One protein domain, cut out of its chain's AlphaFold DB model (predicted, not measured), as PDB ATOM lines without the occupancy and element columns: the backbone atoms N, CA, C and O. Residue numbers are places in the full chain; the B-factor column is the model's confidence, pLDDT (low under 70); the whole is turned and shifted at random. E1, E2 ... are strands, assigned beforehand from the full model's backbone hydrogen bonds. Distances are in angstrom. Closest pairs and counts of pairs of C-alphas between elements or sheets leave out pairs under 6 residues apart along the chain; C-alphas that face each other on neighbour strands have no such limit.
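What this domain is: This is residues 184 to 266 of the 1108 residues of the protein "Ig-like_bact domain-containing protein" of Clostridiales bacterium (UniProt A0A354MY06). Picture a loose, elongated sandwich of two sheets that are only partly face to face: a larger curled sheet, E2 E7 E6 E5, built on the long hairpin of E6 and E7, and a small sheet, E1 E3 E4, towards one end of the rod. The strands of the two sheets cross at 39 degrees, and the long unnamed stretch 230 to 241 reaches towards the other end. The printed part has 83 residues with seven named strands, E1 to E7 in chain order, and no named helix; the class is all strand, though under half of the residues, 41 of 83, are in named strands. The larger sheet runs E2, E7, E6, E5 and is mixed; the smaller runs E1, E3, E4 and is antiparallel. The whole is only just loose, close to compact, with a radius of gyration of the C-alphas of 14.6 A and spans of 51 by 19 by 18 A.

How they stand to each other: Begin in the larger, strongly twisted sheet with E6, residues 242 to 251, and E7, residues 254 to 264, an antiparallel hairpin; look for N 247 and O 259 at 2.8 A. E7 bends by 67 degrees at residue 257. On the other side of E6 find E5, residues 227 to 229, its antiparallel neighbour and hairpin partner, with N 250 and O 227 at 2.8 A. E5, E6 and E7 form a meander, each strand the antiparallel neighbour of the one before. Beside E7 find the edge strand E2, residues 193 to 195, parallel to it, with N 194 and O 262 at 2.8 A. In the other sheet the inner strand is E3, residues 207 to 211. It is antiparallel to E1, residues 184 to 187, with N 209 and O 185 at 2.8 A, and forms a hairpin with E4, residues 218 to 222, with N 210 and O 219 at 2.8 A. Between the sheets, the closest C-alphas of E1 and E7 are those of Phe 186 and Ala 257, 6.5 A apart. E3 and E7 are only just apart, at 8.2 A.

Where its parts are: Find C-alpha 242 at (243.942, 245.467, 129.273); from there E6 runs 28.6 A to C-alpha 251. E7 spans 28.8 A and ends at C-alpha 264, (245.635, 242.689, 132.124). E1 begins at C-alpha 184, (217.663, 231.475, 134.460), and is 10.1 A long; E3 is 13.3 A, E4 13.1 A, E2 7.2 A and E5 6.8 A.

The domain as a whole: The C-alphas farthest apart, of Lys 216 and Glu 239, are 51.0 A from each other. The printed part has no cut. The links E2 to E3 and E5 to E6 are long. The mean pLDDT of the printed part is 91.2, and no printed residue is under 70.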
ATOM      1  N   VAL A 184     216.259 231.783 134.179       89.81
ATOM      2  CA  VAL A 184     217.663 231.475 134.460       89.81
ATOM      3  C   VAL A 184     218.198 232.334 135.606       89.81
ATOM      4  O   VAL A 184     218.029 233.550 135.621       89.81
ATOM      5  N   SER A 185     218.885 231.704 136.560       91.38
ATOM      6  CA  SER A 185     219.680 232.372 137.592       91.38
ATOM      7  C   SER A 185     221.103 231.825 137.555       91.38
ATOM      8  O   SER A 185     221.329 230.670 137.910       91.38
ATOM      9  N   PHE A 186     222.068 232.656 137.164       93.81
ATOM     10  CA  PHE A 186     223.478 232.281 137.093       93.81
ATOM     11  C   PHE A 186     224.286 232.975 138.189       93.81
ATOM     12  O   PHE A 186     224.209 234.191 138.371       93.81
ATOM     13  N   LYS A 187     225.082 232.196 138.920       92.94
ATOM     14  CA  LYS A 187     226.109 232.714 139.819       92.94
ATOM     15  C   LYS A 187     227.429 232.708 139.062       92.94
ATOM     16  O   LYS A 187     227.880 231.641 138.658       92.94
ATOM     17  N   LYS A 188     228.031 233.884 138.880       92.56
ATOM     18  CA  LYS A 188     229.340 234.019 138.227       92.56
ATOM     19  C   LYS A 188     230.472 233.389 139.060       92.56
ATOM     20  O   LYS A 188     230.305 233.267 140.281       92.56
ATOM     21  N   PRO A 189     231.607 233.020 138.435       93.75
ATOM     22  CA  PRO A 189     232.791 232.566 139.158       93.75
ATOM     23  C   PRO A 189     233.270 233.578 140.206       93.75
ATOM     24  O   PRO A 189     232.957 234.772 140.145       93.75
ATOM     25  N   ARG A 190     234.038 233.100 141.192       93.50
ATOM     26  CA  ARG A 190     234.593 233.963 142.250       93.50
ATOM     27  C   ARG A 190     235.677 234.905 141.735       93.50
ATOM     28  O   ARG A 190     235.772 236.026 142.232       93.50
ATOM     29  N   LYS A 191     236.489 234.450 140.781       94.94
ATOM     30  CA  LYS A 191     237.558 235.238 140.167       94.94
ATOM     31  C   LYS A 191     237.015 235.980 138.941       94.94
ATOM     32  O   LYS A 191     236.243 235.422 138.170       94.94
ATOM     33  N   SER A 192     237.376 237.254 138.799       92.88
ATOM     34  CA  SER A 192     236.917 238.114 137.694       92.88
ATOM     35  C   SER A 192     238.012 239.000 137.099       92.88
ATOM     36  O   SER A 192     237.720 239.839 136.253       92.88
ATOM     37  N   ALA A 193     239.252 238.845 137.558       93.81
ATOM     38  CA  ALA A 193     240.415 239.559 137.054       93.81
ATOM     39  C   ALA A 193     241.549 238.552 136.860       93.81
ATOM     40  O   ALA A 193     241.780 237.739 137.758       93.81
ATOM     41  N   TYR A 194     242.209 238.600 135.709       94.50
ATOM     42  CA  TYR A 194     243.220 237.637 135.287       94.50
ATOM     43  C   TYR A 194     244.432 238.356 134.687       94.50
ATOM     44  O   TYR A 194     244.314 239.433 134.091       94.50
ATOM     45  N   GLY A 195     245.608 237.757 134.847       94.06
ATOM     46  CA  GLY A 195     246.768 238.112 134.037       94.06
ATOM     47  C   GLY A 195     246.676 237.473 132.653       94.06
ATOM     48  O   GLY A 195     246.145 236.376 132.509       94.06
ATOM     49  N   SER A 196     247.249 238.117 131.639       94.62
ATOM     50  CA  SER A 196     247.371 237.576 130.273       94.62
ATOM     51  C   SER A 196     248.092 236.214 130.202       94.62
ATOM     52  O   SER A 196     247.930 235.477 129.237       94.62
ATOM     53  N   HIS A 197     248.856 235.838 131.237       92.75
ATOM     54  CA  HIS A 197     249.492 234.520 131.362       92.75
ATOM     55  C   HIS A 197     248.538 233.400 131.831       92.75
ATOM     56  O   HIS A 197     248.878 232.221 131.732       92.75
ATOM     57  N   GLU A 198     247.355 233.728 132.357       93.00
ATOM     58  CA  GLU A 198     246.434 232.761 132.963       93.00
ATOM     59  C   GLU A 198     245.499 232.137 131.920       93.00
ATOM     60  O   GLU A 198     244.317 232.464 131.847       93.00
ATOM     61  N   LEU A 199     246.017 231.204 131.119       90.94
ATOM     62  CA  LEU A 199     245.319 230.641 129.948       90.94
ATOM     63  C   LEU A 199     244.057 229.811 130.258       90.94
ATOM     64  O   LEU A 199     243.324 229.442 129.342       90.94
ATOM     65  N   THR A 200     243.776 229.529 131.533       91.75
ATOM     66  CA  THR A 200     242.615 228.738 131.964       91.75
ATOM     67  C   THR A 200     241.669 229.582 132.809       91.75
ATOM     68  O   THR A 200     242.063 230.156 133.825       91.75
ATOM     69  N   LEU A 201     240.389 229.604 132.430       93.31
ATOM     70  CA  LEU A 201     239.341 230.276 133.193       93.31
ATOM     71  C   LEU A 201     239.040 229.518 134.497       93.31
ATOM     72  O   LEU A 201     238.588 228.374 134.475       93.31
ATOM     73  N   ASP A 202     239.219 230.177 135.643       93.38
ATOM     74  CA  ASP A 202     238.773 229.647 136.940       93.38
ATOM     75  C   ASP A 202     237.251 229.796 137.092       93.38
ATOM     76  O   ASP A 202     236.737 230.892 137.321       93.38
ATOM     77  N   VAL A 203     236.530 228.677 136.990       92.44
ATOM     78  CA  VAL A 203     235.061 228.616 137.092       92.44
ATOM     79  C   VAL A 203     234.563 228.346 138.516       92.44
ATOM     80  O   VAL A 203     233.366 228.146 138.739       92.44
ATOM     81  N   THR A 204     235.451 228.353 139.513       92.25
ATOM     82  CA  THR A 204     235.109 227.994 140.892       92.25
ATOM     83  C   THR A 204     234.006 228.890 141.450       92.25
ATOM     84  O   THR A 204     234.092 230.121 141.486       92.25
ATOM     85  N   GLY A 205     232.952 228.246 141.957       87.94
ATOM     86  CA  GLY A 205     231.787 228.919 142.526       87.94
ATOM     87  C   GLY A 205     230.743 229.360 141.502       87.94
ATOM     88  O   GLY A 205     229.735 229.932 141.930       87.94
ATOM     89  N   ALA A 206     230.953 229.075 140.210       91.69
ATOM     90  CA  ALA A 206     229.927 229.230 139.195       91.69
ATOM     91  C   ALA A 206     228.836 228.163 139.346       91.69
ATOM     92  O   ALA A 206     229.113 227.004 139.649       91.69
ATOM     93  N   SER A 207     227.579 228.549 139.144       89.81
ATOM     94  CA  SER A 207     226.454 227.609 139.160       89.81
ATOM     95  C   SER A 207     225.273 228.166 138.379       89.81
ATOM     96  O   SER A 207     224.981 229.362 138.474       89.81
ATOM     97  N   LEU A 208     224.558 227.299 137.665       93.00
ATOM     98  CA  LEU A 208     223.366 227.658 136.902       93.00
ATOM     99  C   LEU A 208     222.130 227.029 137.554       93.00
ATOM    100  O   LEU A 208     222.088 225.829 137.804       93.00
ATOM    101  N   THR A 209     221.105 227.834 137.817       92.06
ATOM    102  CA  THR A 209     219.818 227.363 138.334       92.06
ATOM    103  C   THR A 209     218.710 227.705 137.345       92.06
ATOM    104  O   THR A 209     218.523 228.873 137.003       92.06
ATOM    105  N   LEU A 210     217.949 226.693 136.924       91.25
ATOM    106  CA  LEU A 210     216.768 226.836 136.074       91.25
ATOM    107  C   LEU A 210     215.509 226.746 136.928       91.25
ATOM    108  O   LEU A 210     215.413 225.883 137.805       91.25
ATOM    109  N   LYS A 211     214.541 227.625 136.671       90.19
ATOM    110  CA  LYS A 211     213.241 227.628 137.348       90.19
ATOM    111  C   LYS A 211     212.114 227.769 136.344       90.19
ATOM    112  O   LYS A 211     212.233 228.525 135.390       90.19
ATOM    113  N   ASN A 212     210.999 227.092 136.572       87.62
ATOM    114  CA  ASN A 212     209.785 227.343 135.801       87.62
ATOM    115  C   ASN A 212     209.122 228.660 136.259       87.62
ATOM    116  O   ASN A 212     209.481 229.220 137.295       87.62
ATOM    117  N   ALA A 213     208.144 229.156 135.496       79.19
ATOM    118  CA  ALA A 213     207.533 230.470 135.724       79.19
ATOM    119  C   ALA A 213     206.906 230.661 137.125       79.19
ATOM    120  O   ALA A 213     206.858 231.784 137.621       79.19
ATOM    121  N   ASP A 214     206.445 229.584 137.780       78.81
ATOM    122  CA  ASP A 214     205.895 229.628 139.146       78.81
ATOM    123  C   ASP A 214     206.929 229.320 140.249       78.81
ATOM    124  O   ASP A 214     206.610 229.384 141.439       78.81
ATOM    125  N   GLY A 215     208.170 229.007 139.862       73.56
ATOM    126  CA  GLY A 215     209.308 228.759 140.742       73.56
ATOM    127  C   GLY A 215     209.274 227.438 141.515       73.56
ATOM    128  O   GLY A 215     210.159 227.222 142.346       73.56
ATOM    129  N   LYS A 216     208.290 226.560 141.287       81.44
ATOM    130  CA  LYS A 216     208.155 225.297 142.033       81.44
ATOM    131  C   LYS A 216     209.093 224.203 141.545       81.44
ATOM    132  O   LYS A 216     209.548 223.398 142.354       81.44
ATOM    133  N   VAL A 217     209.390 224.169 140.247       86.31
ATOM    134  CA  VAL A 217     210.364 223.235 139.671       86.31
ATOM    135  C   VAL A 217     211.688 223.970 139.532       86.31
ATOM    136  O   VAL A 217     211.768 224.982 138.837       86.31
ATOM    137  N   THR A 218     212.719 223.473 140.213       88.94
ATOM    138  CA  THR A 218     214.077 224.027 140.177       88.94
ATOM    139  C   THR A 218     215.072 222.945 139.765       88.94
ATOM    140  O   THR A 218     215.056 221.850 140.326       88.94
ATOM    141  N   ARG A 219     215.969 223.265 138.828       89.81
ATOM    142  CA  ARG A 219     217.115 222.426 138.445       89.81
ATOM    143  C   ARG A 219     218.405 223.164 138.755       89.81
ATOM    144  O   ARG A 219     218.570 224.307 138.341       89.81
ATOM    145  N   ASN A 220     219.310 222.514 139.482       90.56
ATOM    146  CA  ASN A 220     220.649 223.033 139.736       90.56
ATOM    147  C   ASN A 220     221.631 222.305 138.828       90.56
ATOM    148  O   ASN A 220     221.741 221.083 138.888       90.56
ATOM    149  N   ILE A 221     222.327 223.072 138.006       89.19
ATOM    150  CA  ILE A 221     223.317 222.606 137.051       89.19
ATOM    151  C   ILE A 221     224.695 222.978 137.607       89.19
ATOM    152  O   ILE A 221     224.970 224.152 137.889       89.19
ATOM    153  N   SER A 222     225.538 221.960 137.814       83.94
ATOM    154  CA  SER A 222     226.937 222.143 138.224       83.94
ATOM    155  C   SER A 222     227.714 222.897 137.144       83.94
ATOM    156  O   SER A 222     227.403 222.763 135.961       83.94
ATOM    157  N   SER A 223     228.756 223.635 137.534       86.25
ATOM    158  CA  SER A 223     229.702 224.242 136.592       86.25
ATOM    159  C   SER A 223     230.311 223.224 135.627       86.25
ATOM    160  O   SER A 223     230.560 223.576 134.482       86.25
ATOM    161  N   ASP A 224     230.478 221.967 136.050       87.19
ATOM    162  CA  ASP A 224     231.069 220.898 135.226       87.19
ATOM    163  C   ASP A 224     230.172 220.473 134.052       87.19
ATOM    164  O   ASP A 224     230.639 219.878 133.087       87.19
ATOM    165  N   ALA A 225     228.872 220.774 134.130       87.19
ATOM    166  CA  ALA A 225     227.924 220.549 133.041       87.19
ATOM    167  C   ALA A 225     227.816 221.762 132.097       87.19
ATOM    168  O   ALA A 225     227.055 221.721 131.127       87.19
ATOM    169  N   LEU A 226     228.540 222.848 132.384       91.56
ATOM    170  CA  LEU A 226     228.598 224.045 131.554       91.56
ATOM    171  C   LEU A 226     229.861 224.028 130.695       91.56
ATOM    172  O   LEU A 226     230.914 223.541 131.095       91.56
ATOM    173  N   THR A 227     229.760 224.631 129.520       92.75
ATOM    174  CA  THR A 227     230.919 224.965 128.689       92.75
ATOM    175  C   THR A 227     231.065 226.481 128.654       92.75
ATOM    176  O   THR A 227     230.074 227.199 128.555       92.75
ATOM    177  N   PHE A 228     232.290 226.985 128.783       93.81
ATOM    178  CA  PHE A 228     232.570 228.419 128.794       93.81
ATOM    179  C   PHE A 228     233.323 228.804 127.524       93.81
ATOM    180  O   PHE A 228     234.249 228.106 127.119       93.81
ATOM    181  N   THR A 229     232.911 229.894 126.877       93.38
ATOM    182  CA  THR A 229     233.532 230.393 125.637       93.38
ATOM    183  C   THR A 229     233.720 231.906 125.703       93.38
ATOM    184  O   THR A 229     233.002 232.575 126.444       93.38
ATOM    185  N   GLY A 230     234.669 232.448 124.935       91.88
ATOM    186  CA  GLY A 230     234.954 233.891 124.902       91.88
ATOM    187  C   GLY A 230     235.999 234.375 125.913       91.88
ATOM    188  O   GLY A 230     236.083 235.576 126.125       91.88
ATOM    189  N   TYR A 231     236.761 233.459 126.524       95.00
ATOM    190  CA  TYR A 231     237.955 233.769 127.317       95.00
ATOM    191  C   TYR A 231     239.206 233.506 126.465       95.00
ATOM    192  O   TYR A 231     239.443 232.354 126.097       95.00
ATOM    193  N   ASP A 232     239.953 234.552 126.124       93.25
ATOM    194  CA  ASP A 232     241.177 234.511 125.310       93.25
ATOM    195  C   ASP A 232     242.240 235.483 125.862       93.25
ATOM    196  O   ASP A 232     242.580 236.493 125.233       93.25
ATOM    197  N   PRO A 233     242.809 235.175 127.042       92.69
ATOM    198  CA  PRO A 233     243.726 236.076 127.736       92.69
ATOM    199  C   PRO A 233     245.023 236.351 126.960       92.69
ATOM    200  O   PRO A 233     245.695 237.345 127.232       92.69
ATOM    201  N   ALA A 234     245.365 235.505 125.981       88.31
ATOM    202  CA  ALA A 234     246.525 235.684 125.111       88.31
ATOM    203  C   ALA A 234     246.356 236.850 124.117       88.31
ATOM    204  O   ALA A 234     247.339 237.301 123.532       88.31
ATOM    205  N   SER A 235     245.132 237.361 123.935       87.31
ATOM    206  CA  SER A 235     244.845 238.533 123.100       87.31
ATOM    207  C   SER A 235     245.287 239.871 123.726       87.31
ATOM    208  O   SER A 235     245.334 240.895 123.037       87.31
ATOM    209  N   VAL A 236     245.619 239.880 125.023       93.06
ATOM    210  CA  VAL A 236     246.087 241.054 125.774       93.06
ATOM    211  C   VAL A 236     247.616 241.092 125.785       93.06
ATOM    212  O   VAL A 236     248.266 240.253 126.410       93.06
ATOM    213  N   THR A 237     248.189 242.091 125.112       91.50
ATOM    214  CA  THR A 237     249.639 242.265 124.896       91.50
ATOM    215  C   THR A 237     250.116 243.641 125.376       91.50
ATOM    216  O   THR A 237     249.335 244.427 125.915       91.50
ATOM    217  N   ALA A 238     251.390 243.978 125.157       89.25
ATOM    218  CA  ALA A 238     251.920 245.312 125.452       89.25
ATOM    219  C   ALA A 238     251.174 246.439 124.706       89.25
ATOM    220  O   ALA A 238     250.961 247.518 125.259       89.25
ATOM    221  N   GLU A 239     250.735 246.186 123.471       89.69
ATOM    222  CA  GLU A 239     250.012 247.138 122.618       89.69
ATOM    223  C   GLU A 239     248.541 247.306 123.030       89.69
ATOM    224  O   GLU A 239     247.917 248.320 122.712       89.69
ATOM    225  N   ASN A 240     247.988 246.325 123.749       91.56
ATOM    226  CA  ASN A 240     246.637 246.344 124.298       91.56
ATOM    227  C   ASN A 240     246.662 245.848 125.755       91.56
ATOM    228  O   ASN A 240     246.307 244.697 126.014       91.56
ATOM    229  N   PRO A 241     247.084 246.690 126.718       90.56
ATOM    230  CA  PRO A 241     247.496 246.241 128.048       90.56
ATOM    231  C   PRO A 241     246.346 245.811 128.965       90.56
ATOM    232  O   PRO A 241     246.586 245.319 130.069       90.56
ATOM    233  N   SER A 242     245.093 246.006 128.558       94.31
ATOM    234  CA  SER A 242     243.942 245.467 129.273       94.31
ATOM    235  C   SER A 242     242.739 245.327 128.353       94.31
ATOM    236  O   SER A 242     242.448 246.221 127.560       94.31
ATOM    237  N   ALA A 243     242.002 244.232 128.517       93.38
ATOM    238  CA  ALA A 243     240.727 244.013 127.854       93.38
ATOM    239  C   ALA A 243     239.671 243.538 128.858       93.38
ATOM    240  O   ALA A 243     239.969 242.881 129.857       93.38
ATOM    241  N   THR A 244     238.413 243.885 128.585       94.81
ATOM    242  CA  THR A 244     237.261 243.235 129.214       94.81
ATOM    243  C   THR A 244     236.737 242.188 128.248       94.81
ATOM    244  O   THR A 244     236.319 242.528 127.142       94.81
ATOM    245  N   GLU A 245     236.773 240.928 128.662       94.06
ATOM    246  CA  GLU A 245     236.305 239.796 127.870       94.06
ATOM    247  C   GLU A 245     234.949 239.328 128.391       94.06
ATOM    248  O   GLU A 245     234.776 239.070 129.586       94.06
ATOM    249  N   THR A 246     233.978 239.211 127.487       95.62
ATOM    250  CA  THR A 246     232.648 238.697 127.816       95.62
ATOM    251  C   THR A 246     232.628 237.184 127.631       95.62
ATOM    252  O   THR A 246     232.573 236.676 126.509       95.62
ATOM    253  N   VAL A 247     232.602 236.464 128.749       95.94
ATOM    254  CA  VAL A 247     232.530 235.004 128.784       95.94
ATOM    255  C   VAL A 247     231.075 234.551 128.753       95.94
ATOM    256  O   VAL A 247     230.225 235.032 129.507       95.94
ATOM    257  N   LYS A 248     230.791 233.573 127.895       95.31
ATOM    258  CA  LYS A 248     229.472 232.959 127.725       95.31
ATOM    259  C   LYS A 248     229.424 231.610 128.428       95.31
ATOM    260  O   LYS A 248     230.233 230.734 128.124       95.31
ATOM    261  N   ALA A 249     228.462 231.438 129.331       94.12
ATOM    262  CA  ALA A 249     228.147 230.161 129.960       94.12
ATOM    263  C   ALA A 249     227.112 229.415 129.109       94.12
ATOM    264  O   ALA A 249     225.962 229.847 128.976       94.12
ATOM    265  N   MET A 250     227.535 228.295 128.535       91.94
ATOM    266  CA  MET A 250     226.761 227.492 127.603       91.94
ATOM    267  C   MET A 250     226.301 226.195 128.270       91.94
ATOM    268  O   MET A 250     227.089 225.506 128.921       91.94
ATOM    269  N   TRP A 251     225.044 225.823 128.063       90.12
ATOM    270  CA  TRP A 251     224.485 224.548 128.513       90.12
ATOM    271  C   TRP A 251     223.749 223.888 127.349       90.12
ATOM    272  O   TRP A 251     222.926 224.528 126.696       90.12
ATOM    273  N   HIS A 252     224.112 222.644 127.023       84.38
ATOM    274  CA  HIS A 252     223.626 221.924 125.833       84.38
ATOM    275  C   HIS A 252     223.676 222.755 124.530       84.38
ATOM    276  O   HIS A 252     222.750 222.745 123.723       84.38
ATOM    277  N   GLY A 253     224.763 223.512 124.328       81.25
ATOM    278  CA  GLY A 253     224.977 224.334 123.126       81.25
ATOM    279  C   GLY A 253     224.199 225.655 123.089       81.25
ATOM    280  O   GLY A 253     224.287 226.380 122.099       81.25
ATOM    281  N   ARG A 254     223.471 226.002 124.155       84.62
ATOM    282  CA  ARG A 254     222.692 227.242 124.268       84.62
ATOM    283  C   ARG A 254     223.350 228.212 125.237       84.62
ATOM    284  O   ARG A 254     223.852 227.798 126.277       84.62
ATOM    285  N   GLU A 255     223.323 229.496 124.900       91.56
ATOM    286  CA  GLU A 255     223.815 230.563 125.773       91.56
ATOM    287  C   GLU A 255     222.825 230.787 126.919       91.56
ATOM    288  O   GLU A 255     221.669 231.140 126.687       91.56
ATOM    289  N   MET A 256     223.274 230.557 128.154       90.56
ATOM    290  CA  MET A 256     222.426 230.653 129.347       90.56
ATOM    291  C   MET A 256     222.648 231.954 130.111       90.56
ATOM    292  O   MET A 256     221.719 232.497 130.705       90.56
ATOM    293  N   ALA A 257     223.891 232.429 130.135       93.00
ATOM    294  CA  ALA A 257     224.285 233.670 130.782       93.00
ATOM    295  C   ALA A 257     225.614 234.168 130.210       93.00
ATOM    296  O   ALA A 257     226.406 233.391 129.672       93.00
ATOM    297  N   THR A 258     225.883 235.453 130.410       94.12
ATOM    298  CA  THR A 258     227.187 236.064 130.158       94.12
ATOM    299  C   THR A 258     227.708 236.739 131.420       94.12
ATOM    300  O   THR A 258     226.940 237.127 132.306       94.12
ATOM    301  N   PHE A 259     229.027 236.846 131.530       94.69
ATOM    302  CA  PHE A 259     229.688 237.649 132.549       94.69
ATOM    303  C   PHE A 259     231.017 238.168 132.016       94.69
ATOM    304  O   PHE A 259     231.651 237.526 131.184       94.69
ATOM    305  N   ASP A 260     231.439 239.315 132.530       95.12
ATOM    306  CA  ASP A 260     232.690 239.934 132.119       95.12
ATOM    307  C   ASP A 260     233.830 239.556 133.066       95.12
ATOM    308  O   ASP A 260     233.656 239.495 134.293       95.12
ATOM    309  N   VAL A 261     235.006 239.346 132.483       95.62
ATOM    310  CA  VAL A 261     236.284 239.249 133.188       95.62
ATOM    311  C   VAL A 261     237.235 240.317 132.660       95.62
ATOM    312  O   VAL A 261     237.165 240.714 131.499       95.62
ATOM    313  N   THR A 262     238.120 240.814 133.517       95.69
ATOM    314  CA  THR A 262     239.171 241.756 133.116       95.69
ATOM    315  C   THR A 262     240.486 241.012 132.972       95.69
ATOM    316  O   THR A 262     240.940 240.391 133.932       95.69
ATOM    317  N   VAL A 263     241.113 241.101 131.804       95.94
ATOM    318  CA  VAL A 263     242.464 240.592 131.566       95.94
ATOM    319  C   VAL A 263     243.422 241.779 131.488       95.94
ATOM    320  O   VAL A 263     243.100 242.817 130.900       95.94
ATOM    321  N   THR A 264     244.584 241.658 132.124       95.88
ATOM    322  CA  THR A 264     245.635 242.689 132.124       95.88
ATOM    323  C   THR A 264     246.959 242.105 131.664       95.88
ATOM    324  O   THR A 264     247.282 240.964 132.000       95.88
ATOM    325  N   TYR A 265     247.724 242.894 130.908       95.56
ATOM    326  CA  TYR A 265     249.058 242.524 130.460       95.56
ATOM    327  C   TYR A 265     249.991 242.450 131.667       95.56
ATOM    328  O   TYR A 265     250.451 243.464 132.202       95.56
ATOM    329  N   SER A 266     250.168 241.218 132.130       94.62
ATOM    330  CA  SER A 266     250.801 240.904 133.405       94.62
ATOM    331  C   SER A 266     252.320 240.984 133.334       94.62
ATOM    332  O   SER A 266     252.912 240.781 132.274       94.62
TER     333      SER A 266